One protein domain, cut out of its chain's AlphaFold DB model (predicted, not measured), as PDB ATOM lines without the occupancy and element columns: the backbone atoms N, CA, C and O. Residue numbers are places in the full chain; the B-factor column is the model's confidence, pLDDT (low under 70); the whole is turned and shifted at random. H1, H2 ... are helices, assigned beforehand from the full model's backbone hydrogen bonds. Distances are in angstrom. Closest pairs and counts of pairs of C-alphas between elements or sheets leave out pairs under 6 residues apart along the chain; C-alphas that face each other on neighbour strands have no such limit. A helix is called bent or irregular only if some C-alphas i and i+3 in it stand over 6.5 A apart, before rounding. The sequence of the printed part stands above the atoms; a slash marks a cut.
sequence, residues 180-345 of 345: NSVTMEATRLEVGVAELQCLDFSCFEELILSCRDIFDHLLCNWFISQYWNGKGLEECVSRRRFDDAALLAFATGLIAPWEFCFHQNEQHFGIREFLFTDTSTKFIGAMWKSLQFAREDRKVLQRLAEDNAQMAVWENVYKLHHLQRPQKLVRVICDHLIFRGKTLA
ATOM      1  N   ASN A 180      -1.592  11.911 -38.070       82.94
ATOM      2  CA  ASN A 180      -2.846  12.625 -37.926       82.94
ATOM      3  C   ASN A 180      -2.756  13.407 -36.615       82.94
ATOM      4  O   ASN A 180      -2.452  12.826 -35.570       82.94
ATOM      5  N   SER A 181      -2.993  14.717 -36.682       90.31
ATOM      6  CA  SER A 181      -2.971  15.599 -35.517       90.31
ATOM      7  C   SER A 181      -3.898  15.077 -34.419       90.31
ATOM      8  O   SER A 181      -3.475  15.001 -33.274       90.31
ATOM      9  N   VAL A 182      -5.085  14.559 -34.763       92.94
ATOM     10  CA  VAL A 182      -6.003  13.952 -33.783       92.94
ATOM     11  C   VAL A 182      -5.411  12.712 -33.114       92.94
ATOM     12  O   VAL A 182      -5.496  12.578 -31.899       92.94
ATOM     13  N   THR A 183      -4.778  11.813 -33.872       90.62
ATOM     14  CA  THR A 183      -4.121  10.616 -33.318       90.62
ATOM     15  C   THR A 183      -2.994  11.011 -32.364       90.62
ATOM     16  O   THR A 183      -2.885  10.445 -31.279       90.62
ATOM     17  N   MET A 184      -2.181  12.004 -32.734       92.69
ATOM     18  CA  MET A 184      -1.106  12.498 -31.872       92.69
ATOM     19  C   MET A 184      -1.643  13.110 -30.579       92.69
ATOM     20  O   MET A 184      -1.206  12.704 -29.501       92.69
ATOM     21  N   GLU A 185      -2.604  14.030 -30.665       93.94
ATOM     22  CA  GLU A 185      -3.187  14.651 -29.472       93.94
ATOM     23  C   GLU A 185      -3.897  13.613 -28.591       93.94
ATOM     24  O   GLU A 185      -3.713  13.604 -27.378       93.94
ATOM     25  N   ALA A 186      -4.601  12.644 -29.184       92.06
ATOM     26  CA  ALA A 186      -5.223  11.555 -28.435       92.06
ATOM     27  C   ALA A 186      -4.205  10.701 -27.662       92.06
ATOM     28  O   ALA A 186      -4.468  10.308 -26.528       92.06
ATOM     29  N   THR A 187      -3.030  10.425 -28.243       91.31
ATOM     30  CA  THR A 187      -1.964   9.693 -27.534       91.31
ATOM     31  C   THR A 187      -1.325  10.498 -26.401       91.31
ATOM     32  O   THR A 187      -0.854   9.899 -25.437       91.31
ATOM     33  N   ARG A 188      -1.338  11.837 -26.479       92.88
ATOM     34  CA  ARG A 188      -0.803  12.730 -25.435       92.88
ATOM     35  C   ARG A 188      -1.702  12.864 -24.220       92.88
ATOM     36  O   ARG A 188      -1.204  13.199 -23.154       92.88
ATOM     37  N   LEU A 189      -3.000  12.600 -24.364       89.81
ATOM     38  CA  LEU A 189      -3.903  12.606 -23.216       89.81
ATOM     39  C   LEU A 189      -3.529  11.520 -22.184       89.81
ATOM     40  O   LEU A 189      -3.987  11.606 -21.052       89.81
ATOM     41  N   GLU A 190      -2.714  10.519 -22.564       85.12
ATOM     42  CA  GLU A 190      -2.211   9.430 -21.701       85.12
ATOM     43  C   GLU A 190      -3.302   8.734 -20.866       85.12
ATOM     44  O   GLU A 190      -3.057   8.198 -19.790       85.12
ATOM     45  N   VAL A 191      -4.529   8.715 -21.389       84.50
ATOM     46  CA  VAL A 191      -5.700   8.199 -20.677       84.50
ATOM     47  C   VAL A 191      -5.788   6.687 -20.838       84.50
ATOM     48  O   VAL A 191      -5.733   6.164 -21.956       84.50
ATOM     49  N   GLY A 192      -5.945   5.975 -19.727       81.69
ATOM     50  CA  GLY A 192      -6.272   4.559 -19.696       81.69
ATOM     51  C   GLY A 192      -7.765   4.321 -19.472       81.69
ATOM     52  O   GLY A 192      -8.599   5.224 -19.484       81.69
ATOM     53  N   VAL A 193      -8.129   3.055 -19.269       82.50
ATOM     54  CA  VAL A 193      -9.516   2.664 -18.957       82.50
ATOM     55  C   VAL A 193      -9.913   3.046 -17.524       82.50
ATOM     56  O   VAL A 193     -11.101   3.157 -17.229       82.50
ATOM     57  N   ALA A 194      -8.946   3.259 -16.628       83.81
ATOM     58  CA  ALA A 194      -9.227   3.655 -15.248       83.81
ATOM     59  C   ALA A 194      -9.763   5.095 -15.154       83.81
ATOM     60  O   ALA A 194     -10.469   5.428 -14.207       83.81
ATOM     61  N   GLU A 195      -9.473   5.923 -16.156       85.75
ATOM     62  CA  GLU A 195      -9.792   7.348 -16.203       85.75
ATOM     63  C   GLU A 195     -11.005   7.671 -17.103       85.75
ATOM     64  O   GLU A 195     -11.182   8.805 -17.562       85.75
ATOM     65  N   LEU A 196     -11.865   6.682 -17.381       89.50
ATOM     66  CA  LEU A 196     -13.122   6.912 -18.098       89.50
ATOM     67  C   LEU A 196     -13.964   7.974 -17.377       89.50
ATOM     68  O   LEU A 196     -14.211   7.889 -16.176       89.50
ATOM     69  N   GLN A 197     -14.442   8.961 -18.138       91.12
ATOM     70  CA  GLN A 197     -15.217  10.101 -17.637       91.12
ATOM     71  C   GLN A 197     -14.531  10.899 -16.512       91.12
ATOM     72  O   GLN A 197     -15.212  11.418 -15.626       91.12
ATOM     73  N   CYS A 198     -13.201  11.024 -16.535       94.81
ATOM     74  CA  CYS A 198     -12.464  11.822 -15.550       94.81
ATOM     75  C   CYS A 198     -12.062  13.218 -16.049       94.81
ATOM     76  O   CYS A 198     -11.897  14.120 -15.227       94.81
ATOM     77  N   LEU A 199     -11.956  13.429 -17.363       95.94
ATOM     78  CA  LEU A 199     -11.424  14.663 -17.940       95.94
ATOM     79  C   LEU A 199     -12.497  15.745 -18.071       95.94
ATOM     80  O   LEU A 199     -13.649  15.456 -18.402       95.94
ATOM     81  N   ASP A 200     -12.126  16.997 -17.823       96.88
ATOM     82  CA  ASP A 200     -12.982  18.142 -18.128       96.88
ATOM     83  C   ASP A 200     -12.903  18.527 -19.615       96.88
ATOM     84  O   ASP A 200     -12.131  17.960 -20.387       96.88
ATOM     85  N   PHE A 201     -13.746  19.470 -20.043       96.75
ATOM     86  CA  PHE A 201     -13.791  19.886 -21.445       96.75
ATOM     87  C   PHE A 201     -12.479  20.521 -21.939       96.75
ATOM     88  O   PHE A 201     -12.136  20.377 -23.111       96.75
ATOM     89  N   SER A 202     -11.737  21.204 -21.061       96.19
ATOM     90  CA  SER A 202     -10.537  21.952 -21.445       96.19
ATOM     91  C   SER A 202      -9.420  21.035 -21.948       96.19
ATOM     92  O   SER A 202      -8.682  21.412 -22.857       96.19
ATOM     93  N   CYS A 203      -9.370  19.791 -21.453       96.50
ATOM     94  CA  CYS A 203      -8.445  18.761 -21.926       96.50
ATOM     95  C   CYS A 203      -8.625  18.411 -23.413       96.50
ATOM     96  O   CYS A 203      -7.707  17.873 -24.024       96.50
ATOM     97  N   PHE A 204      -9.792  18.684 -24.005       96.94
ATOM     98  CA  PHE A 204     -10.092  18.308 -25.386       96.94
ATOM     99  C   PHE A 204      -9.957  19.462 -26.383       96.94
ATOM    100  O   PHE A 204     -10.099  19.223 -27.579       96.94
ATOM    101  N   GLU A 205      -9.674  20.694 -25.942       96.00
ATOM    102  CA  GLU A 205      -9.623  21.867 -26.830       96.00
ATOM    103  C   GLU A 205      -8.611  21.672 -27.975       96.00
ATOM    104  O   GLU A 205      -8.953  21.853 -29.144       96.00
ATOM    105  N   GLU A 206      -7.390  21.224 -27.667       96.38
ATOM    106  CA  GLU A 206      -6.348  20.969 -28.676       96.38
ATOM    107  C   GLU A 206      -6.710  19.808 -29.613       96.38
ATOM    108  O   GLU A 206      -6.469  19.881 -30.822       96.38
ATOM    109  N   LEU A 207      -7.354  18.762 -29.082       96.50
ATOM    110  CA  LEU A 207      -7.837  17.625 -29.868       96.50
ATOM    111  C   LEU A 207      -8.923  18.058 -30.866       96.50
ATOM    112  O   LEU A 207      -8.883  17.666 -32.032       96.50
ATOM    113  N   ILE A 208      -9.873  18.887 -30.424       97.19
ATOM    114  CA  ILE A 208     -10.965  19.408 -31.254       97.19
ATOM    115  C   ILE A 208     -10.407  20.302 -32.365       97.19
ATOM    116  O   ILE A 208     -10.760  20.131 -33.531       97.19
ATOM    117  N   LEU A 209      -9.505  21.225 -32.022       96.06
ATOM    118  CA  LEU A 209      -8.894  22.152 -32.981       96.06
ATOM    119  C   LEU A 209      -7.940  21.458 -33.966       96.06
ATOM    120  O   LEU A 209      -7.645  22.000 -35.028       96.06
ATOM    121  N   SER A 210      -7.485  20.247 -33.639       96.12
ATOM    122  CA  SER A 210      -6.654  19.411 -34.507       96.12
ATOM    123  C   SER A 210      -7.428  18.683 -35.609       96.12
ATOM    124  O   SER A 210      -6.798  18.046 -36.460       96.12
ATOM    125  N   CYS A 211      -8.763  18.740 -35.601       96.00
ATOM    126  CA  CYS A 211      -9.605  18.073 -36.590       96.00
ATOM    127  C   CYS A 211      -9.559  18.801 -37.941       96.00
ATOM    128  O   CYS A 211      -9.784  20.008 -38.006       96.00
ATOM    129  N   ARG A 212      -9.280  18.076 -39.033       93.88
ATOM    130  CA  ARG A 212      -9.189  18.661 -40.388       93.88
ATOM    131  C   ARG A 212     -10.396  18.350 -41.257       93.88
ATOM    132  O   ARG A 212     -10.687  19.080 -42.201       93.88
ATOM    133  N   ASP A 213     -11.064  17.245 -40.961       93.00
ATOM    134  CA  ASP A 213     -12.238  16.784 -41.676       93.00
ATOM    135  C   ASP A 213     -13.225  16.088 -40.741       93.00
ATOM    136  O   ASP A 213     -13.010  15.929 -39.538       93.00
ATOM    137  N   ILE A 214     -14.346  15.671 -41.315       91.12
ATOM    138  CA  ILE A 214     -15.459  15.096 -40.577       91.12
ATOM    139  C   ILE A 214     -15.105  13.796 -39.848       91.12
ATOM    140  O   ILE A 214     -15.636  13.553 -38.769       91.12
ATOM    141  N   PHE A 215     -14.193  12.973 -40.376       92.38
ATOM    142  CA  PHE A 215     -13.783  11.733 -39.713       92.38
ATOM    143  C   PHE A 215     -12.865  12.008 -38.525       92.38
ATOM    144  O   PHE A 215     -12.964  11.313 -37.514       92.38
ATOM    145  N   ASP A 216     -12.036  13.048 -38.611       94.88
ATOM    146  CA  ASP A 216     -11.268  13.529 -37.466       94.88
ATOM    147  C   ASP A 216     -12.206  14.025 -36.349       94.88
ATOM    148  O   ASP A 216     -12.051  13.619 -35.197       94.88
ATOM    149  N   HIS A 217     -13.246  14.803 -36.689       94.00
ATOM    150  CA  HIS A 217     -14.270  15.234 -35.723       94.00
ATOM    151  C   HIS A 217     -15.034  14.058 -35.110       94.00
ATOM    152  O   HIS A 217     -15.290  14.041 -33.906       94.00
ATOM    153  N   LEU A 218     -15.400  13.062 -35.920       92.88
ATOM    154  CA  LEU A 218     -16.056  11.851 -35.436       92.88
ATOM    155  C   LEU A 218     -15.164  11.127 -34.428       92.88
ATOM    156  O   LEU A 218     -15.629  10.800 -33.338       92.88
ATOM    157  N   LEU A 219     -13.888  10.910 -34.753       94.31
ATOM    158  CA  LEU A 219     -12.940  10.249 -33.859       94.31
ATOM    159  C   LEU A 219     -12.711  11.059 -32.575       94.31
ATOM    160  O   LEU A 219     -12.761  10.490 -31.486       94.31
ATOM    161  N   CYS A 220     -12.548  12.378 -32.683       95.62
ATOM    162  CA  CYS A 220     -12.471  13.289 -31.541       95.62
ATOM    163  C   CYS A 220     -13.700  13.152 -30.626       95.62
ATOM    164  O   CYS A 220     -13.564  12.971 -29.415       95.62
ATOM    165  N   ASN A 221     -14.905  13.118 -31.198       94.31
ATOM    166  CA  ASN A 221     -16.135  12.923 -30.437       94.31
ATOM    167  C   ASN A 221     -16.202  11.569 -29.735       94.31
ATOM    168  O   ASN A 221     -16.750  11.490 -28.636       94.31
ATOM    169  N   TRP A 222     -15.636  10.511 -30.322       93.69
ATOM    170  CA  TRP A 222     -15.509   9.232 -29.626       93.69
ATOM    171  C   TRP A 222     -14.656   9.380 -28.363       93.69
ATOM    172  O   TRP A 222     -15.118   8.971 -27.299       93.69
ATOM    173  N   PHE A 223     -13.487  10.023 -28.437       94.81
ATOM    174  CA  PHE A 223     -12.660  10.303 -27.254       94.81
ATOM    175  C   PHE A 223     -13.419  11.112 -26.203       94.81
ATOM    176  O   PHE A 223     -13.512  10.688 -25.050       94.81
ATOM    177  N   ILE A 224     -14.039  12.224 -26.600       95.56
ATOM    178  CA  ILE A 224     -14.803  13.073 -25.679       95.56
ATOM    179  C   ILE A 224     -15.937  12.268 -25.033       95.56
ATOM    180  O   ILE A 224     -16.115  12.324 -23.821       95.56
ATOM    181  N   SER A 225     -16.666  11.448 -25.793       93.62
ATOM    182  CA  SER A 225     -17.755  10.630 -25.240       93.62
ATOM    183  C   SER A 225     -17.302   9.619 -24.183       93.62
ATOM    184  O   SER A 225     -18.062   9.319 -23.265       93.62
ATOM    185  N   GLN A 226     -16.077   9.094 -24.301       93.25
ATOM    186  CA  GLN A 226     -15.537   8.128 -23.346       93.25
ATOM    187  C   GLN A 226     -14.952   8.804 -22.104       93.25
ATOM    188  O   GLN A 226     -15.126   8.306 -20.991       93.25
ATOM    189  N   TYR A 227     -14.263   9.931 -22.281       95.31
ATOM    190  CA  TYR A 227     -13.406  10.500 -21.240       95.31
ATOM    191  C   TYR A 227     -13.944  11.776 -20.598       95.31
ATOM    192  O   TYR A 227     -13.489  12.137 -19.514       95.31
ATOM    193  N   TRP A 228     -14.931  12.443 -21.199       96.88
ATOM    194  CA  TRP A 228     -15.467  13.689 -20.664       96.88
ATOM    195  C   TRP A 228     -16.437  13.467 -19.499       96.88
ATOM    196  O   TRP A 228     -17.478  12.812 -19.614       96.88
ATOM    197  N   ASN A 229     -16.133  14.109 -18.376       95.81
ATOM    198  CA  ASN A 229     -16.920  14.083 -17.146       95.81
ATOM    199  C   ASN A 229     -18.163  15.003 -17.178       95.81
ATOM    200  O   ASN A 229     -18.927  15.049 -16.214       95.81
ATOM    201  N   GLY A 230     -18.380  15.746 -18.272       95.62
ATOM    202  CA  GLY A 230     -19.486  16.699 -18.420       95.62
ATOM    203  C   GLY A 230     -19.252  18.076 -17.784       95.62
ATOM    204  O   GLY A 230     -20.162  18.901 -17.794       95.62
ATOM    205  N   LYS A 231     -18.066  18.342 -17.227       97.19
ATOM    206  CA  LYS A 231     -17.678  19.617 -16.595       97.19
ATOM    207  C   LYS A 231     -16.699  20.407 -17.473       97.19
ATOM    208  O   LYS A 231     -16.267  19.941 -18.526       97.19
ATOM    209  N   GLY A 232     -16.373  21.629 -17.050       96.62
ATOM    210  CA  GLY A 232     -15.385  22.507 -17.695       96.62
ATOM    211  C   GLY A 232     -15.903  23.303 -18.897       96.62
ATOM    212  O   GLY A 232     -15.346  24.350 -19.206       96.62
ATOM    213  N   LEU A 233     -16.999  22.884 -19.545       96.69
ATOM    214  CA  LEU A 233     -17.532  23.618 -20.704       96.69
ATOM    215  C   LEU A 233     -18.011  25.030 -20.330       96.69
ATOM    216  O   LEU A 233     -17.752  25.980 -21.055       96.69
ATOM    217  N   GLU A 234     -18.675  25.181 -19.186       96.19
ATOM    218  CA  GLU A 234     -19.174  26.480 -18.700       96.19
ATOM    219  C   GLU A 234     -18.026  27.463 -18.428       96.19
ATOM    220  O   GLU A 234     -18.123  28.648 -18.743       96.19
ATOM    221  N   GLU A 235     -16.914  26.957 -17.888       95.81
ATOM    222  CA  GLU A 235     -15.686  27.727 -17.682       95.81
ATOM    223  C   GLU A 235     -15.004  28.070 -19.013       95.81
ATOM    224  O   GLU A 235     -14.530  29.188 -19.204       95.81
ATOM    225  N   CYS A 236     -15.009  27.143 -19.974       95.12
ATOM    226  CA  CYS A 236     -14.520  27.406 -21.324       95.12
ATOM    227  C   CYS A 236     -15.310  28.550 -21.983       95.12
ATOM    228  O   CYS A 236     -14.707  29.517 -22.451       95.12
ATOM    229  N   VAL A 237     -16.647  28.506 -21.925       95.06
ATOM    230  CA  VAL A 237     -17.529  29.553 -22.467       95.06
ATOM    231  C   VAL A 237     -17.339  30.884 -21.738       95.06
ATOM    232  O   VAL A 237     -17.303  31.930 -22.380       95.06
ATOM    233  N   SER A 238     -17.193  30.889 -20.411       93.19
ATOM    234  CA  SER A 238     -16.991  32.141 -19.671       93.19
ATOM    235  C   SER A 238     -15.646  32.797 -20.001       93.19
ATOM    236  O   SER A 238     -15.573  34.019 -20.149       93.19
ATOM    237  N   ARG A 239     -14.594  31.987 -20.187       94.25
ATOM    238  CA  ARG A 239     -13.240  32.438 -20.528       94.25
ATOM    239  C   ARG A 239     -13.114  32.890 -21.982       94.25
ATOM    240  O   ARG A 239     -12.477  33.907 -22.247       94.25
ATOM    241  N   ARG A 240     -13.676  32.121 -22.917       91.62
ATOM    242  CA  ARG A 240     -13.433  32.265 -24.362       91.62
ATOM    243  C   ARG A 240     -14.627  32.768 -25.164       91.62
ATOM    244  O   ARG A 240     -14.452  33.061 -26.338       91.62
ATOM    245  N   ARG A 241     -15.779  32.962 -24.511       93.00
ATOM    246  CA  ARG A 241     -17.061  33.390 -25.097       93.00
ATOM    247  C   ARG A 241     -17.669  32.341 -26.038       93.00
ATOM    248  O   ARG A 241     -17.183  31.219 -26.149       93.00
ATOM    249  N   PHE A 242     -18.810  32.686 -26.638       93.00
ATOM    250  CA  PHE A 242     -19.596  31.795 -27.498       93.00
ATOM    251  C   PHE A 242     -19.064  31.690 -28.936       93.00
ATOM    252  O   PHE A 242     -19.551  30.846 -29.676       93.00
ATOM    253  N   ASP A 243     -18.105  32.527 -29.335       90.75
ATOM    254  CA  ASP A 243     -17.446  32.536 -30.651       90.75
ATOM    255  C   ASP A 243     -16.181  31.665 -30.694       90.75
ATOM    256  O   ASP A 243     -15.478  31.646 -31.704       90.75
ATOM    257  N   ASP A 244     -15.882  30.927 -29.621       94.94
ATOM    258  CA  ASP A 244     -14.707  30.063 -29.579       94.94
ATOM    259  C   ASP A 244     -14.762  28.968 -30.663       94.94
ATOM    260  O   ASP A 244     -15.745  28.235 -30.827       94.94
ATOM    261  N   ALA A 245     -13.660  28.843 -31.405       95.81
ATOM    262  CA  ALA A 245     -13.559  27.925 -32.531       95.81
ATOM    263  C   ALA A 245     -13.689  26.450 -32.113       95.81
ATOM    264  O   ALA A 245     -14.229  25.658 -32.887       95.81
ATOM    265  N   ALA A 246     -13.252  26.070 -30.905       96.44
ATOM    266  CA  ALA A 246     -13.396  24.704 -30.414       96.44
ATOM    267  C   ALA A 246     -14.866  24.385 -30.111       96.44
ATOM    268  O   ALA A 246     -15.324  23.285 -30.415       96.44
ATOM    269  N   LEU A 247     -15.646  25.347 -29.604       96.38
ATOM    270  CA  LEU A 247     -17.092  25.169 -29.417       96.38
ATOM    271  C   LEU A 247     -17.813  24.942 -30.750       96.38
ATOM    272  O   LEU A 247     -18.626  24.021 -30.861       96.38
ATOM    273  N   LEU A 248     -17.494  25.742 -31.774       95.88
ATOM    274  CA  LEU A 248     -18.076  25.585 -33.109       95.88
ATOM    275  C   LEU A 248     -17.701  24.241 -33.743       95.88
ATOM    276  O   LEU A 248     -18.567  23.527 -34.258       95.88
ATOM    277  N   ALA A 249     -16.418  23.890 -33.683       96.12
ATOM    278  CA  ALA A 249     -15.869  22.632 -34.171       96.12
ATOM    279  C   ALA A 249     -16.515  21.423 -33.477       96.12
ATOM    280  O   ALA A 249     -16.923  20.467 -34.139       96.12
ATOM    281  N   PHE A 250     -16.674  21.484 -32.155       96.62
ATOM    282  CA  PHE A 250     -17.301  20.423 -31.378       96.62
ATOM    283  C   PHE A 250     -18.790  20.277 -31.706       96.62
ATOM    284  O   PHE A 250     -19.249  19.173 -31.993       96.62
ATOM    285  N   ALA A 251     -19.537  21.386 -31.766       96.00
ATOM    286  CA  ALA A 251     -20.952  21.367 -32.138       96.00
ATOM    287  C   ALA A 251     -21.162  20.791 -33.549       96.00
ATOM    288  O   ALA A 251     -22.028  19.939 -33.751       96.00
ATOM    289  N   THR A 252     -20.328  21.202 -34.510       93.69
ATOM    290  CA  THR A 252     -20.342  20.688 -35.888       93.69
ATOM    291  C   THR A 252     -20.048  19.191 -35.920       93.69
ATOM    292  O   THR A 252     -20.781  18.422 -36.542       93.69
ATOM    293  N   GLY A 253     -19.012  18.759 -35.197       93.38
ATOM    294  CA  GLY A 253     -18.656  17.351 -35.096       93.38
ATOM    295  C   GLY A 253     -19.789  16.509 -34.520       93.38
ATOM    296  O   GLY A 253     -20.026  15.401 -34.993       93.38
ATOM    297  N   LEU A 254     -20.489  17.008 -33.493       94.31
ATOM    298  CA  LEU A 254     -21.584  16.278 -32.847       94.31
ATOM    299  C   LEU A 254     -22.773  16.065 -33.786       94.31
ATOM    300  O   LEU A 254     -23.463  15.065 -33.631       94.31
ATOM    301  N   ILE A 255     -23.009  16.950 -34.760       93.38
ATOM    302  CA  ILE A 255     -24.129  16.847 -35.712       93.38
ATOM    303  C   ILE A 255     -23.948  15.668 -36.675       93.38
ATOM    304  O   ILE A 255     -24.921  14.993 -37.007       93.38
ATOM    305  N   ALA A 256     -22.720  15.390 -37.111       89.50
ATOM    306  CA  ALA A 256     -22.461  14.394 -38.152       89.50
ATOM    307  C   ALA A 256     -22.886  12.953 -37.792       89.50
ATOM    308  O   ALA A 256     -23.551  12.319 -38.617       89.50
ATOM    309  N   PRO A 257     -22.604  12.421 -36.579       88.19
ATOM    310  CA  PRO A 257     -23.155  11.139 -36.144       88.19
ATOM    311  C   PRO A 257     -24.684  11.099 -36.190       88.19
ATOM    312  O   PRO A 257     -25.253  10.095 -36.606       88.19
ATOM    313  N   TRP A 258     -25.357  12.184 -35.791       88.38
ATOM    314  CA  TRP A 258     -26.818  12.255 -35.818       88.38
ATOM    315  C   TRP A 258     -27.356  12.171 -37.239       88.38
ATOM    316  O   TRP A 258     -28.251  11.375 -37.512       88.38
ATOM    317  N   GLU A 259     -26.795  12.960 -38.156       87.62
ATOM    318  CA  GLU A 259     -27.173  12.913 -39.567       87.62
ATOM    319  C   GLU A 259     -26.971  11.513 -40.147       87.62
ATOM    320  O   GLU A 259     -27.850  11.013 -40.845       87.62
ATOM    321  N   PHE A 260     -25.865  10.849 -39.806       84.31
ATOM    322  CA  PHE A 260     -25.627   9.467 -40.208       84.31
ATOM    323  C   PHE A 260     -26.701   8.507 -39.686       84.31
ATOM    324  O   PHE A 260     -27.260   7.739 -40.472       84.31
ATOM    325  N   CYS A 261     -27.023   8.574 -38.389       83.00
ATOM    326  CA  CYS A 261     -28.030   7.716 -37.770       83.00
ATOM    327  C   CYS A 261     -29.413   7.897 -38.409       83.00
ATOM    328  O   CYS A 261     -30.074   6.906 -38.694       83.00
ATOM    329  N   PHE A 262     -29.831   9.131 -38.710       82.44
ATOM    330  CA  PHE A 262     -31.142   9.384 -39.323       82.44
ATOM    331  C   PHE A 262     -31.263   8.918 -40.779       82.44
ATOM    332  O   PHE A 262     -32.380   8.751 -41.264       82.44
ATOM    333  N   HIS A 263     -30.151   8.720 -41.492       82.12
ATOM    334  CA  HIS A 263     -30.182   8.246 -42.883       82.12
ATOM    335  C   HIS A 263     -30.091   6.732 -43.016       82.12
ATOM    336  O   HIS A 263     -30.489   6.180 -44.042       82.12
ATOM    337  N   GLN A 264     -29.553   6.053 -42.006       76.50
ATOM    338  CA  GLN A 264     -29.580   4.600 -41.953       76.50
ATOM    339  C   GLN A 264     -31.011   4.188 -41.597       76.50
ATOM    340  O   GLN A 264     -31.459   4.397 -40.474       76.50
ATOM    341  N   ASN A 265     -31.742   3.612 -42.556       65.69
ATOM    342  CA  ASN A 265     -33.024   2.962 -42.269       65.69
ATOM    343  C   ASN A 265     -32.846   1.994 -41.083       65.69
ATOM    344  O   ASN A 265     -31.809   1.337 -40.991       65.69
ATOM    345  N   GLU A 266     -33.865   1.896 -40.223       60.28
ATOM    346  CA  GLU A 266     -33.946   1.238 -38.898       60.28
ATOM    347  C   GLU A 266     -33.352  -0.189 -38.739       60.28
ATOM    348  O   GLU A 266     -33.436  -0.793 -37.677       60.28
ATOM    349  N   GLN A 267     -32.747  -0.798 -39.753       62.00
ATOM    350  CA  GLN A 267     -32.309  -2.194 -39.725       62.00
ATOM    351  C   GLN A 267     -30.892  -2.416 -39.163       62.00
ATOM    352  O   GLN A 267     -30.482  -3.566 -38.984       62.00
ATOM    353  N   HIS A 268     -30.135  -1.361 -38.840       60.34
ATOM    354  CA  HIS A 268     -28.740  -1.475 -38.381       60.34
ATOM    355  C   HIS A 268     -28.424  -0.683 -37.094       60.34
ATOM    356  O   HIS A 268     -27.338  -0.122 -36.956       60.34
ATOM    357  N   PHE A 269     -29.330  -0.716 -36.107       53.16
ATOM    358  CA  PHE A 269     -29.219  -0.096 -34.764       53.16
ATOM    359  C   PHE A 269     -28.045  -0.574 -33.868       53.16
ATOM    360  O   PHE A 269     -28.030  -0.336 -32.662       53.16
ATOM    361  N   GLY A 270     -27.028  -1.246 -34.415       57.53
ATOM    362  CA  GLY A 270     -25.848  -1.673 -33.651       57.53
ATOM    363  C   GLY A 270     -24.855  -0.544 -33.356       57.53
ATOM    364  O   GLY A 270     -24.094  -0.631 -32.392       57.53
ATOM    365  N   ILE A 271     -24.868   0.529 -34.155       56.47
ATOM    366  CA  ILE A 271     -23.972   1.677 -33.978       56.47
ATOM    367  C   ILE A 271     -24.555   2.551 -32.870       56.47
ATOM    368  O   ILE A 271     -25.368   3.435 -33.105       56.47
ATOM    369  N   ARG A 272     -24.177   2.196 -31.642       61.22
ATOM    370  CA  ARG A 272     -24.601   2.747 -30.349       61.22
ATOM    371  C   ARG A 272     -24.996   4.231 -30.395       61.22
ATOM    372  O   ARG A 272     -24.172   5.109 -30.141       61.22
ATOM    373  N   GLU A 273     -26.296   4.479 -30.545       59.66
ATOM    374  CA  GLU A 273     -26.935   5.786 -30.331       59.66
ATOM    375  C   GLU A 273     -26.607   6.376 -28.945       59.66
ATOM    376  O   GLU A 273     -26.600   7.591 -28.753       59.66
ATOM    377  N   PHE A 274     -26.274   5.525 -27.969       57.91
ATOM    378  CA  PHE A 274     -26.055   5.924 -26.580       57.91
ATOM    379  C   PHE A 274     -24.873   6.873 -26.360       57.91
ATOM    380  O   PHE A 274     -24.992   7.782 -25.540       57.91
ATOM    381  N   LEU A 275     -23.752   6.693 -27.067       65.56
ATOM    382  CA  LEU A 275     -22.527   7.445 -26.759       65.56
ATOM    383  C   LEU A 275     -22.642   8.914 -27.175       65.56
ATOM    384  O   LEU A 275     -22.361   9.808 -26.382       65.56
ATOM    385  N   PHE A 276     -23.153   9.178 -28.377       80.44
ATOM    386  CA  PHE A 276     -23.329  10.551 -28.856       80.44
ATOM    387  C   PHE A 276     -24.495  11.267 -28.175       80.44
ATOM    388  O   PHE A 276     -24.464  12.494 -28.044       80.44
ATOM    389  N   THR A 277     -25.500  10.521 -27.706       84.88
ATOM    390  CA  THR A 277     -26.655  11.092 -27.004       84.88
ATOM    391  C   THR A 277     -26.256  11.759 -25.699       84.88
ATOM    392  O   THR A 277     -26.659  12.898 -25.456       84.88
ATOM    393  N   ASP A 278     -25.455  11.086 -24.873       89.88
ATOM    394  CA  ASP A 278     -25.024  11.637 -23.587       89.88
ATOM    395  C   ASP A 278     -24.132  12.871 -23.779       89.88
ATOM    396  O   ASP A 278     -24.429  13.939 -23.243       89.88
ATOM    397  N   THR A 279     -23.116  12.775 -24.643       93.81
ATOM    398  CA  THR A 279     -22.213  13.892 -24.963       93.81
ATOM    399  C   THR A 279     -22.960  15.100 -25.522       93.81
ATOM    400  O   THR A 279     -22.772  16.215 -25.039       93.81
ATOM    401  N   SER A 280     -23.861  14.890 -26.485       94.88
ATOM    402  CA  SER A 280     -24.665  15.976 -27.061       94.88
ATOM    403  C   SER A 280     -25.583  16.613 -26.013       94.88
ATOM    404  O   SER A 280     -25.715  17.832 -25.970       94.88
ATOM    405  N   THR A 281     -26.177  15.810 -25.120       93.81
ATOM    406  CA  THR A 281     -27.052  16.312 -24.045       93.81
ATOM    407  C   THR A 281     -26.270  17.148 -23.037       93.81
ATOM    408  O   THR A 281     -26.715  18.241 -22.680       93.81
ATOM    409  N   LYS A 282     -25.096  16.668 -22.605       95.12
ATOM    410  CA  LYS A 282     -24.181  17.404 -21.721       95.12
ATOM    411  C   LYS A 282     -23.757  18.728 -22.356       95.12
ATOM    412  O   LYS A 282     -23.838  19.763 -21.700       95.12
ATOM    413  N   PHE A 283     -23.391  18.706 -23.640       97.06
ATOM    414  CA  PHE A 283     -23.013  19.901 -24.392       97.06
ATOM    415  C   PHE A 283     -24.151  20.926 -24.457       97.06
ATOM    416  O   PHE A 283     -23.980  22.053 -24.001       97.06
ATOM    417  N   ILE A 284     -25.340  20.533 -24.929       96.69
ATOM    418  CA  ILE A 284     -26.509  21.428 -25.007       96.69
ATOM    419  C   ILE A 284     -26.859  21.992 -23.624       96.69
ATOM    420  O   ILE A 284     -27.120  23.187 -23.494       96.69
ATOM    421  N   GLY A 285     -26.855  21.148 -22.587       96.06
ATOM    422  CA  GLY A 285     -27.167  21.556 -21.219       96.06
ATOM    423  C   GLY A 285     -26.210  22.626 -20.693       96.06
ATOM    424  O   GLY A 285     -26.657  23.653 -20.181       96.06
ATOM    425  N   ALA A 286     -24.905  22.421 -20.870       96.38
ATOM    426  CA  ALA A 286     -23.888  23.373 -20.437       96.38
ATOM    427  C   ALA A 286     -23.893  24.671 -21.273       96.38
ATOM    428  O   ALA A 286     -23.734  25.757 -20.709       96.38
ATOM    429  N   MET A 287     -24.183  24.601 -22.579       97.38
ATOM    430  CA  MET A 287     -24.396  25.796 -23.412       97.38
ATOM    431  C   MET A 287     -25.605  26.607 -22.926       97.38
ATOM    432  O   MET A 287     -25.515  27.823 -22.754       97.38
ATOM    433  N   TRP A 288     -26.725  25.941 -22.629       96.62
ATOM    434  CA  TRP A 288     -27.931  26.602 -22.124       96.62
ATOM    435  C   TRP A 288     -27.718  27.239 -20.750       96.62
ATOM    436  O   TRP A 288     -28.153  28.364 -20.511       96.62
ATOM    437  N   LYS A 289     -27.010  26.548 -19.853       96.00
ATOM    438  CA  LYS A 289     -26.655  27.080 -18.534       96.00
ATOM    439  C   LYS A 289     -25.743  28.304 -18.646       96.00
ATOM    440  O   LYS A 289     -25.992  29.307 -17.983       96.00
ATOM    441  N   SER A 290     -24.767  28.277 -19.553       95.62
ATOM    442  CA  SER A 290     -23.908  29.436 -19.836       95.62
ATOM    443  C   SER A 290     -24.708  30.633 -20.368       95.62
ATOM    444  O   SER A 290     -24.475  31.768 -19.954       95.62
ATOM    445  N   LEU A 291     -25.708  30.393 -21.225       94.94
ATOM    446  CA  LEU A 291     -26.608  31.444 -21.716       94.94
ATOM    447  C   LEU A 291     -27.473  32.049 -20.602       94.94
ATOM    448  O   LEU A 291     -27.721  33.253 -20.604       94.94
ATOM    449  N   GLN A 292     -27.932  31.235 -19.647       94.75
ATOM    450  CA  GLN A 292     -28.709  31.723 -18.505       94.75
ATOM    451  C   GLN A 292     -27.896  32.684 -17.638       94.75
ATOM    452  O   GLN A 292     -28.412  33.742 -17.294       94.75
ATOM    453  N   PHE A 293     -26.627  32.372 -17.362       93.00
ATOM    454  CA  PHE A 293     -25.737  33.297 -16.656       93.00
ATOM    455  C   PHE A 293     -25.470  34.569 -17.466       93.00
ATOM    456  O   PHE A 293     -25.511  35.672 -16.928       93.00
ATOM    457  N   ALA A 294     -25.275  34.445 -18.781       91.56
ATOM    458  CA  ALA A 294     -25.088  35.594 -19.663       91.56
ATOM    459  C   ALA A 294     -26.319  36.518 -19.740       91.56
ATOM    460  O   ALA A 294     -26.181  37.702 -20.044       91.56
ATOM    461  N   ARG A 295     -27.526  36.005 -19.459       90.88
ATOM    462  CA  ARG A 295     -28.782  36.771 -19.523       90.88
ATOM    463  C   ARG A 295     -28.839  37.919 -18.516       90.88
ATOM    464  O   ARG A 295     -29.554  38.890 -18.757       90.88
ATOM    465  N   GLU A 296     -28.102  37.813 -17.417       92.81
ATOM    466  CA  GLU A 296     -28.013  38.867 -16.405       92.81
ATOM    467  C   GLU A 296     -27.284  40.117 -16.941       92.81
ATOM    468  O   GLU A 296     -27.525  41.222 -16.455       92.81
ATOM    469  N   ASP A 297     -26.486  39.981 -18.010       92.25
ATOM    470  CA  ASP A 297     -25.826  41.089 -18.704       92.25
ATOM    471  C   ASP A 297     -26.438  41.340 -20.097       92.25
ATOM    472  O   ASP A 297     -26.113  40.694 -21.100       92.25
ATOM    473  N   ARG A 298     -27.288  42.371 -20.194       91.75
ATOM    474  CA  ARG A 298     -27.930  42.791 -21.456       91.75
ATOM    475  C   ARG A 298     -26.925  43.061 -22.585       91.75
ATOM    476  O   ARG A 298     -27.258  42.835 -23.748       91.75
ATOM    477  N   LYS A 299     -25.706  43.519 -22.272       93.12
ATOM    478  CA  LYS A 299     -24.670  43.786 -23.284       93.12
ATOM    479  C   LYS A 299     -24.091  42.499 -23.863       93.12
ATOM    480  O   LYS A 299     -23.596  42.516 -24.988       93.12
ATOM    481  N   VAL A 300     -24.095  41.394 -23.118       88.94
ATOM    482  CA  VAL A 300     -23.669  40.088 -23.644       88.94
ATOM    483  C   VAL A 300     -24.702  39.566 -24.638       88.94
ATOM    484  O   VAL A 300     -24.325  39.187 -25.741       88.94
ATOM    485  N   LEU A 301     -25.995  39.646 -24.307       89.81
ATOM    486  CA  LEU A 301     -27.067  39.218 -25.216       89.81
ATOM    487  C   LEU A 301     -27.096  40.009 -26.526       89.81
ATOM    488  O   LEU A 301     -27.304  39.427 -27.586       89.81
ATOM    489  N   GLN A 302     -26.882  41.325 -26.459       91.50
ATOM    490  CA  GLN A 302     -26.831  42.153 -27.662       91.50
ATOM    491  C   GLN A 302     -25.652  41.757 -28.562       91.50
ATOM    492  O   GLN A 302     -25.845  41.549 -29.754       91.50
ATOM    493  N   ARG A 303     -24.459  41.567 -27.985       89.88
ATOM    494  CA  ARG A 303     -23.276  41.114 -28.736       89.88
ATOM    495  C   ARG A 303     -23.479  39.745 -29.376       89.88
ATOM    496  O   ARG A 303     -23.069  39.550 -30.510       89.88
ATOM    497  N   LEU A 304     -24.139  38.829 -28.672       89.31
ATOM    498  CA  LEU A 304     -24.448  37.496 -29.186       89.31
ATOM    499  C   LEU A 304     -25.359  37.548 -30.417       89.31
ATOM    500  O   LEU A 304     -25.172  36.761 -31.335       89.31
ATOM    501  N   ALA A 305     -26.303  38.492 -30.458       89.75
ATOM    502  CA  ALA A 305     -27.183  38.689 -31.608       89.75
ATOM    503  C   ALA A 305     -26.501  39.397 -32.795       89.75
ATOM    504  O   ALA A 305     -26.937  39.236 -33.932       89.75
ATOM    505  N   GLU A 306     -25.466  40.198 -32.534       93.69
ATOM    506  CA  GLU A 306     -24.738  40.973 -33.550       93.69
ATOM    507  C   GLU A 306     -23.553  40.200 -34.163       93.69
ATOM    508  O   GLU A 306     -23.111  40.521 -35.266       93.69
ATOM    509  N   ASP A 307     -23.040  39.178 -33.472       93.88
ATOM    510  CA  ASP A 307     -21.864  38.408 -33.878       93.88
ATOM    511  C   ASP A 307     -22.236  37.113 -34.623       93.88
ATOM    512  O   ASP A 307     -22.710  36.131 -34.041       93.88
ATOM    513  N   ASN A 308     -21.957  37.089 -35.929       94.19
ATOM    514  CA  ASN A 308     -22.227  35.943 -36.799       94.19
ATOM    515  C   ASN A 308     -21.527  34.649 -36.347       94.19
ATOM    516  O   ASN A 308     -22.070  33.566 -36.564       94.19
ATOM    517  N   ALA A 309     -20.345  34.731 -35.726       92.75
ATOM    518  CA  ALA A 309     -19.628  33.543 -35.262       92.75
ATOM    519  C   ALA A 309     -20.349  32.893 -34.071       92.75
ATOM    520  O   ALA A 309     -20.547  31.677 -34.049       92.75
ATOM    521  N   GLN A 310     -20.832  33.707 -33.127       93.00
ATOM    522  CA  GLN A 310     -21.641  33.230 -31.998       93.00
ATOM    523  C   GLN A 310     -22.962  32.634 -32.484       93.00
ATOM    524  O   GLN A 310     -23.383  31.572 -32.019       93.00
ATOM    525  N   MET A 311     -23.599  33.289 -33.458       93.50
ATOM    526  CA  MET A 311     -24.832  32.790 -34.064       93.50
ATOM    527  C   MET A 311     -24.638  31.432 -34.743       93.50
ATOM    528  O   MET A 311     -25.497  30.567 -34.586       93.50
ATOM    529  N   ALA A 312     -23.503  31.194 -35.408       94.44
ATOM    530  CA  ALA A 312     -23.196  29.895 -36.011       94.44
ATOM    531  C   ALA A 312     -23.070  28.769 -34.965       94.44
ATOM    532  O   ALA A 312     -23.558  27.656 -35.176       94.44
ATOM    533  N   VAL A 313     -22.471  29.049 -33.798       95.69
ATOM    534  CA  VAL A 313     -22.427  28.082 -32.686       95.69
ATOM    535  C   VAL A 313     -23.839  27.761 -32.202       95.69
ATOM    536  O   VAL A 313     -24.193  26.588 -32.058       95.69
ATOM    537  N   TRP A 314     -24.673  28.780 -31.994       95.62
ATOM    538  CA  TRP A 314     -26.051  28.591 -31.539       95.62
ATOM    539  C   TRP A 314     -26.951  27.902 -32.559       95.62
ATOM    540  O   TRP A 314     -27.789  27.091 -32.163       95.62
ATOM    541  N   GLU A 315     -26.757  28.156 -33.851       95.75
ATOM    542  CA  GLU A 315     -27.425  27.424 -34.926       95.75
ATOM    543  C   GLU A 315     -27.137  25.921 -34.811       95.75
ATOM    544  O   GLU A 315     -28.064  25.105 -34.797       95.75
ATOM    545  N   ASN A 316     -25.869  25.548 -34.620       95.62
ATOM    546  CA  ASN A 316     -25.476  24.154 -34.440       95.62
ATOM    547  C   ASN A 316     -26.013  23.547 -33.133       95.62
ATOM    548  O   ASN A 316     -26.512  22.420 -33.143       95.62
ATOM    549  N   VAL A 317     -25.984  24.282 -32.015       95.75
ATOM    550  CA  VAL A 317     -26.587  23.840 -30.741       95.75
ATOM    551  C   VAL A 317     -28.090  23.599 -30.904       95.75
ATOM    552  O   VAL A 317     -28.614  22.584 -30.438       95.75
ATOM    553  N   TYR A 318     -28.794  24.499 -31.593       95.25
ATOM    554  CA  TYR A 318     -30.221  24.359 -31.859       95.25
ATOM    555  C   TYR A 318     -30.512  23.157 -32.763       95.25
ATOM    556  O   TYR A 318     -31.424  22.374 -32.478       95.25
ATOM    557  N   LYS A 319     -29.705  22.961 -33.811       94.31
ATOM    558  CA  LYS A 319     -29.787  21.796 -34.697       94.31
ATOM    559  C   LYS A 319     -29.589  20.492 -33.920       94.31
ATOM    560  O   LYS A 319     -30.413  19.590 -34.052       94.31
ATOM    561  N   LEU A 320     -28.580  20.411 -33.048       93.50
ATOM    562  CA  LEU A 320     -28.368  19.261 -32.157       93.50
ATOM    563  C   LEU A 320     -29.578  19.002 -31.257       93.50
ATOM    564  O   LEU A 320     -30.067  17.875 -31.179       93.50
ATOM    565  N   HIS A 321     -30.108  20.044 -30.615       92.94
ATOM    566  CA  HIS A 321     -31.292  19.923 -29.767       92.94
ATOM    567  C   HIS A 321     -32.512  19.409 -30.551       92.94
ATOM    568  O   HIS A 321     -33.262  18.563 -30.055       92.94
ATOM    569  N   HIS A 322     -32.705  19.876 -31.788       91.31
ATOM    570  CA  HIS A 322     -33.766  19.388 -32.663       91.31
ATOM    571  C   HIS A 322     -33.580  17.904 -33.009       91.31
ATOM    572  O   HIS A 322     -34.536  17.135 -32.922       91.31
ATOM    573  N   LEU A 323     -32.360  17.490 -33.360       87.88
ATOM    574  CA  LEU A 323     -32.026  16.102 -33.696       87.88
ATOM    575  C   LEU A 323     -32.266  15.142 -32.518       87.88
ATOM    576  O   LEU A 323     -32.712  14.019 -32.722       87.88
ATOM    577  N   GLN A 324     -32.080  15.585 -31.274       84.56
ATOM    578  CA  GLN A 324     -32.347  14.757 -30.089       84.56
ATOM    579  C   GLN A 324     -33.834  14.615 -29.722       84.56
ATOM    580  O   GLN A 324     -34.213  13.722 -28.955       84.56
ATOM    581  N   ARG A 325     -34.703  15.504 -30.215       80.75
ATOM    582  CA  ARG A 325     -36.113  15.581 -29.797       80.75
ATOM    583  C   ARG A 325     -36.928  14.318 -30.137       80.75
ATOM    584  O   ARG A 325     -37.628  13.842 -29.241       80.75
ATOM    585  N   PRO A 326     -36.827  13.734 -31.352       68.19
ATOM    586  CA  PRO A 326     -37.519  12.491 -31.704       68.19
ATOM    587  C   PRO A 326     -37.079  11.304 -30.842       68.19
ATOM    588  O   PRO A 326     -37.903  10.484 -30.442       68.19
ATOM    589  N   GLN A 327     -35.796  11.240 -30.479       60.34
ATOM    590  CA  GLN A 327     -35.268  10.128 -29.694       60.34
ATOM    591  C   GLN A 327     -35.732  10.121 -28.243       60.34
ATOM    592  O   GLN A 327     -35.867   9.047 -27.671       60.34
ATOM    593  N   LYS A 328     -36.038  11.275 -27.634       58.94
ATOM    594  CA  LYS A 328     -36.672  11.272 -26.304       58.94
ATOM    595  C   LYS A 328     -38.011  10.537 -26.334       58.94
ATOM    596  O   LYS A 328     -38.331   9.838 -25.381       58.94
ATOM    597  N   LEU A 329     -38.756  10.645 -27.434       54.69
ATOM    598  CA  LEU A 329     -40.020   9.938 -27.607       54.69
ATOM    599  C   LEU A 329     -39.791   8.438 -27.838       54.69
ATOM    600  O   LEU A 329     -40.404   7.623 -27.154       54.69
ATOM    601  N   VAL A 330     -38.861   8.075 -28.729       58.03
ATOM    602  CA  VAL A 330     -38.516   6.668 -29.005       58.03
ATOM    603  C   VAL A 330     -37.951   5.982 -27.763       58.03
ATOM    604  O   VAL A 330     -38.389   4.892 -27.431       58.03
ATOM    605  N   ARG A 331     -37.054   6.630 -27.014       58.59
ATOM    606  CA  ARG A 331     -36.482   6.088 -25.777       58.59
ATOM    607  C   ARG A 331     -37.538   5.898 -24.695       58.59
ATOM    608  O   ARG A 331     -37.561   4.846 -24.078       58.59
ATOM    609  N   VAL A 332     -38.457   6.851 -24.516       57.78
ATOM    610  CA  VAL A 332     -39.599   6.678 -23.600       57.78
ATOM    611  C   VAL A 332     -40.466   5.492 -24.025       57.78
ATOM    612  O   VAL A 332     -40.885   4.719 -23.170       57.78
ATOM    613  N   ILE A 333     -40.699   5.306 -25.327       52.50
ATOM    614  CA  ILE A 333     -41.467   4.173 -25.858       52.50
ATOM    615  C   ILE A 333     -40.713   2.850 -25.653       52.50
ATOM    616  O   ILE A 333     -41.290   1.903 -25.127       52.50
ATOM    617  N   CYS A 334     -39.430   2.775 -26.009       54.66
ATOM    618  CA  CYS A 334     -38.594   1.586 -25.848       54.66
ATOM    619  C   CYS A 334     -38.423   1.210 -24.375       54.66
ATOM    620  O   CYS A 334     -38.620   0.049 -24.028       54.66
ATOM    621  N   ASP A 335     -38.145   2.176 -23.499       56.31
ATOM    622  CA  ASP A 335     -38.043   1.945 -22.060       56.31
ATOM    623  C   ASP A 335     -39.396   1.470 -21.502       56.31
ATOM    624  O   ASP A 335     -39.425   0.527 -20.715       56.31
ATOM    625  N   HIS A 336     -40.536   2.010 -21.963       49.81
ATOM    626  CA  HIS A 336     -41.863   1.502 -21.582       49.81
ATOM    627  C   HIS A 336     -42.161   0.087 -22.090       49.81
ATOM    628  O   HIS A 336     -42.755  -0.708 -21.357       49.81
ATOM    629  N   LEU A 337     -41.769  -0.244 -23.319       45.97
ATOM    630  CA  LEU A 337     -41.989  -1.566 -23.904       45.97
ATOM    631  C   LEU A 337     -41.089  -2.627 -23.254       45.97
ATOM    632  O   LEU A 337     -41.556  -3.726 -22.959       45.97
ATOM    633  N   ILE A 338     -39.839  -2.286 -22.935       54.62
ATOM    634  CA  ILE A 338     -38.899  -3.170 -22.234       54.62
ATOM    635  C   ILE A 338     -39.331  -3.383 -20.773       54.62
ATOM    636  O   ILE A 338     -39.236  -4.503 -20.269       54.62
ATOM    637  N   PHE A 339     -39.859  -2.355 -20.095       48.47
ATOM    638  CA  PHE A 339     -40.347  -2.499 -18.716       48.47
ATOM    639  C   PHE A 339     -41.649  -3.309 -18.623       48.47
ATOM    640  O   PHE A 339     -41.841  -4.034 -17.651       48.47
ATOM    641  N   ARG A 340     -42.534  -3.233 -19.628       46.97
ATOM    642  CA  ARG A 340     -43.774  -4.036 -19.673       46.97
ATOM    643  C   ARG A 340     -43.567  -5.466 -20.175       46.97
ATOM    644  O   ARG A 340     -44.354  -6.339 -19.830       46.97
ATOM    645  N   GLY A 341     -42.503  -5.730 -20.933       42.06
ATOM    646  CA  GLY A 341     -42.144  -7.079 -21.389       42.06
ATOM    647  C   GLY A 341     -41.570  -7.999 -20.302       42.06
ATOM    648  O   GLY A 341     -41.377  -9.181 -20.562       42.06
ATOM    649  N   LYS A 342     -41.301  -7.489 -19.090       45.59
ATOM    650  CA  LYS A 342     -40.767  -8.269 -17.955       45.59
ATOM    651  C   LYS A 342     -41.810  -8.681 -16.906       45.59
ATOM    652  O   LYS A 342     -41.432  -9.264 -15.896       45.59
ATOM    653  N   THR A 343     -43.100  -8.423 -17.130       42.25
ATOM    654  CA  THR A 343     -44.186  -8.777 -16.187       42.25
ATOM    655  C   THR A 343     -45.126  -9.878 -16.686       42.25
ATOM    656  O   THR A 343     -46.191 -10.083 -16.111       42.25
ATOM    657  N   LEU A 344     -44.735 -10.601 -17.736       40.34
ATOM    658  CA  LEU A 344     -45.388 -11.834 -18.181       40.34
ATOM    659  C   LEU A 344     -44.339 -12.949 -18.229       40.34
ATOM    660  O   LEU A 344     -43.844 -13.311 -19.295       40.34
ATOM    661  N   ALA A 345     -43.975 -13.436 -17.046       41.00
ATOM    662  CA  ALA A 345     -43.329 -14.723 -16.826       41.00
ATOM    663  C   ALA A 345     -44.057 -15.417 -15.675       41.00
ATOM    664  O   ALA A 345     -44.332 -14.713 -14.672       41.00
TER     665      ALA A 345
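What this domain is: This is residues 180 to 345 of the 345 residues of an uncharacterized protein of Schizopora paradoxa (UniProt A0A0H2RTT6). Three helices, H5, H6 and H8a, form a loose up-and-down bundle, each running against the one before; H2 and H3 pack crosswise on H5, and H1 covers H2 and H3. H4 packs on H2 and H6, H7 makes a corner with H8a, and residues 328 to 345 stick out as an arm. The 166 printed residues include eight named helices, H1 to H8 in order, and no named strand: all helix. The whole is compact, radius of gyration of the C-alphas 17.5 A, yet elongated, spanning 60 by 39 by 29 A.

Where its parts are: H1, residues 181 to 188, begins at C-alpha 181 (-2.971, 15.599, -35.517). H2 is 201 to 209, irregular, with C-alphas 203 and 206 7.4 A apart; H3 is 214 to 227, 20.0 A; H4 is 233 to 240. H5 is 245 to 263, 27.8 A; H6 is 273 to 294, 31.7 A; H7 is 298 to 306. H8, 308 to 340, one helix by its hydrogen bonds, is bent: C-alphas 323 and 326 are 6.9 A apart. Its arms are H8a, 308 to 323, 22.3 A, and H8b, 326 to 340, 21.4 A, ending at (-43.774, -4.036, -19.673).

How they stand to each other: H5 touches H8a at a shallow tilt of 30 degrees, closest C-alphas Leu 248 and Val 313, 5.0 A. H5 and H6 form a helical hairpin, closest C-alphas Leu 254 and Ser 280, 6.6 A. H3 touches H5 about perpendicular, 81 degrees, at His 217 and Gly 253, C-alphas 4.9 A apart. H1 touches H3, closest C-alphas Val 182 and Asp 216, 6.4 A. O i to N i+4 pairs are all within hydrogen-bond range except in H2, 2 of 5 beside 4 of 6 for i+3, H5, 12 of 15, and H6, 17 of 18.

The domain as a whole: C-alphas 299 and 345 are farthest apart, 61.8 A. The printed part has no cut; the H1 to H2 link is long. pLDDT is under 70 at residues 265 to 275 and 326 to 345.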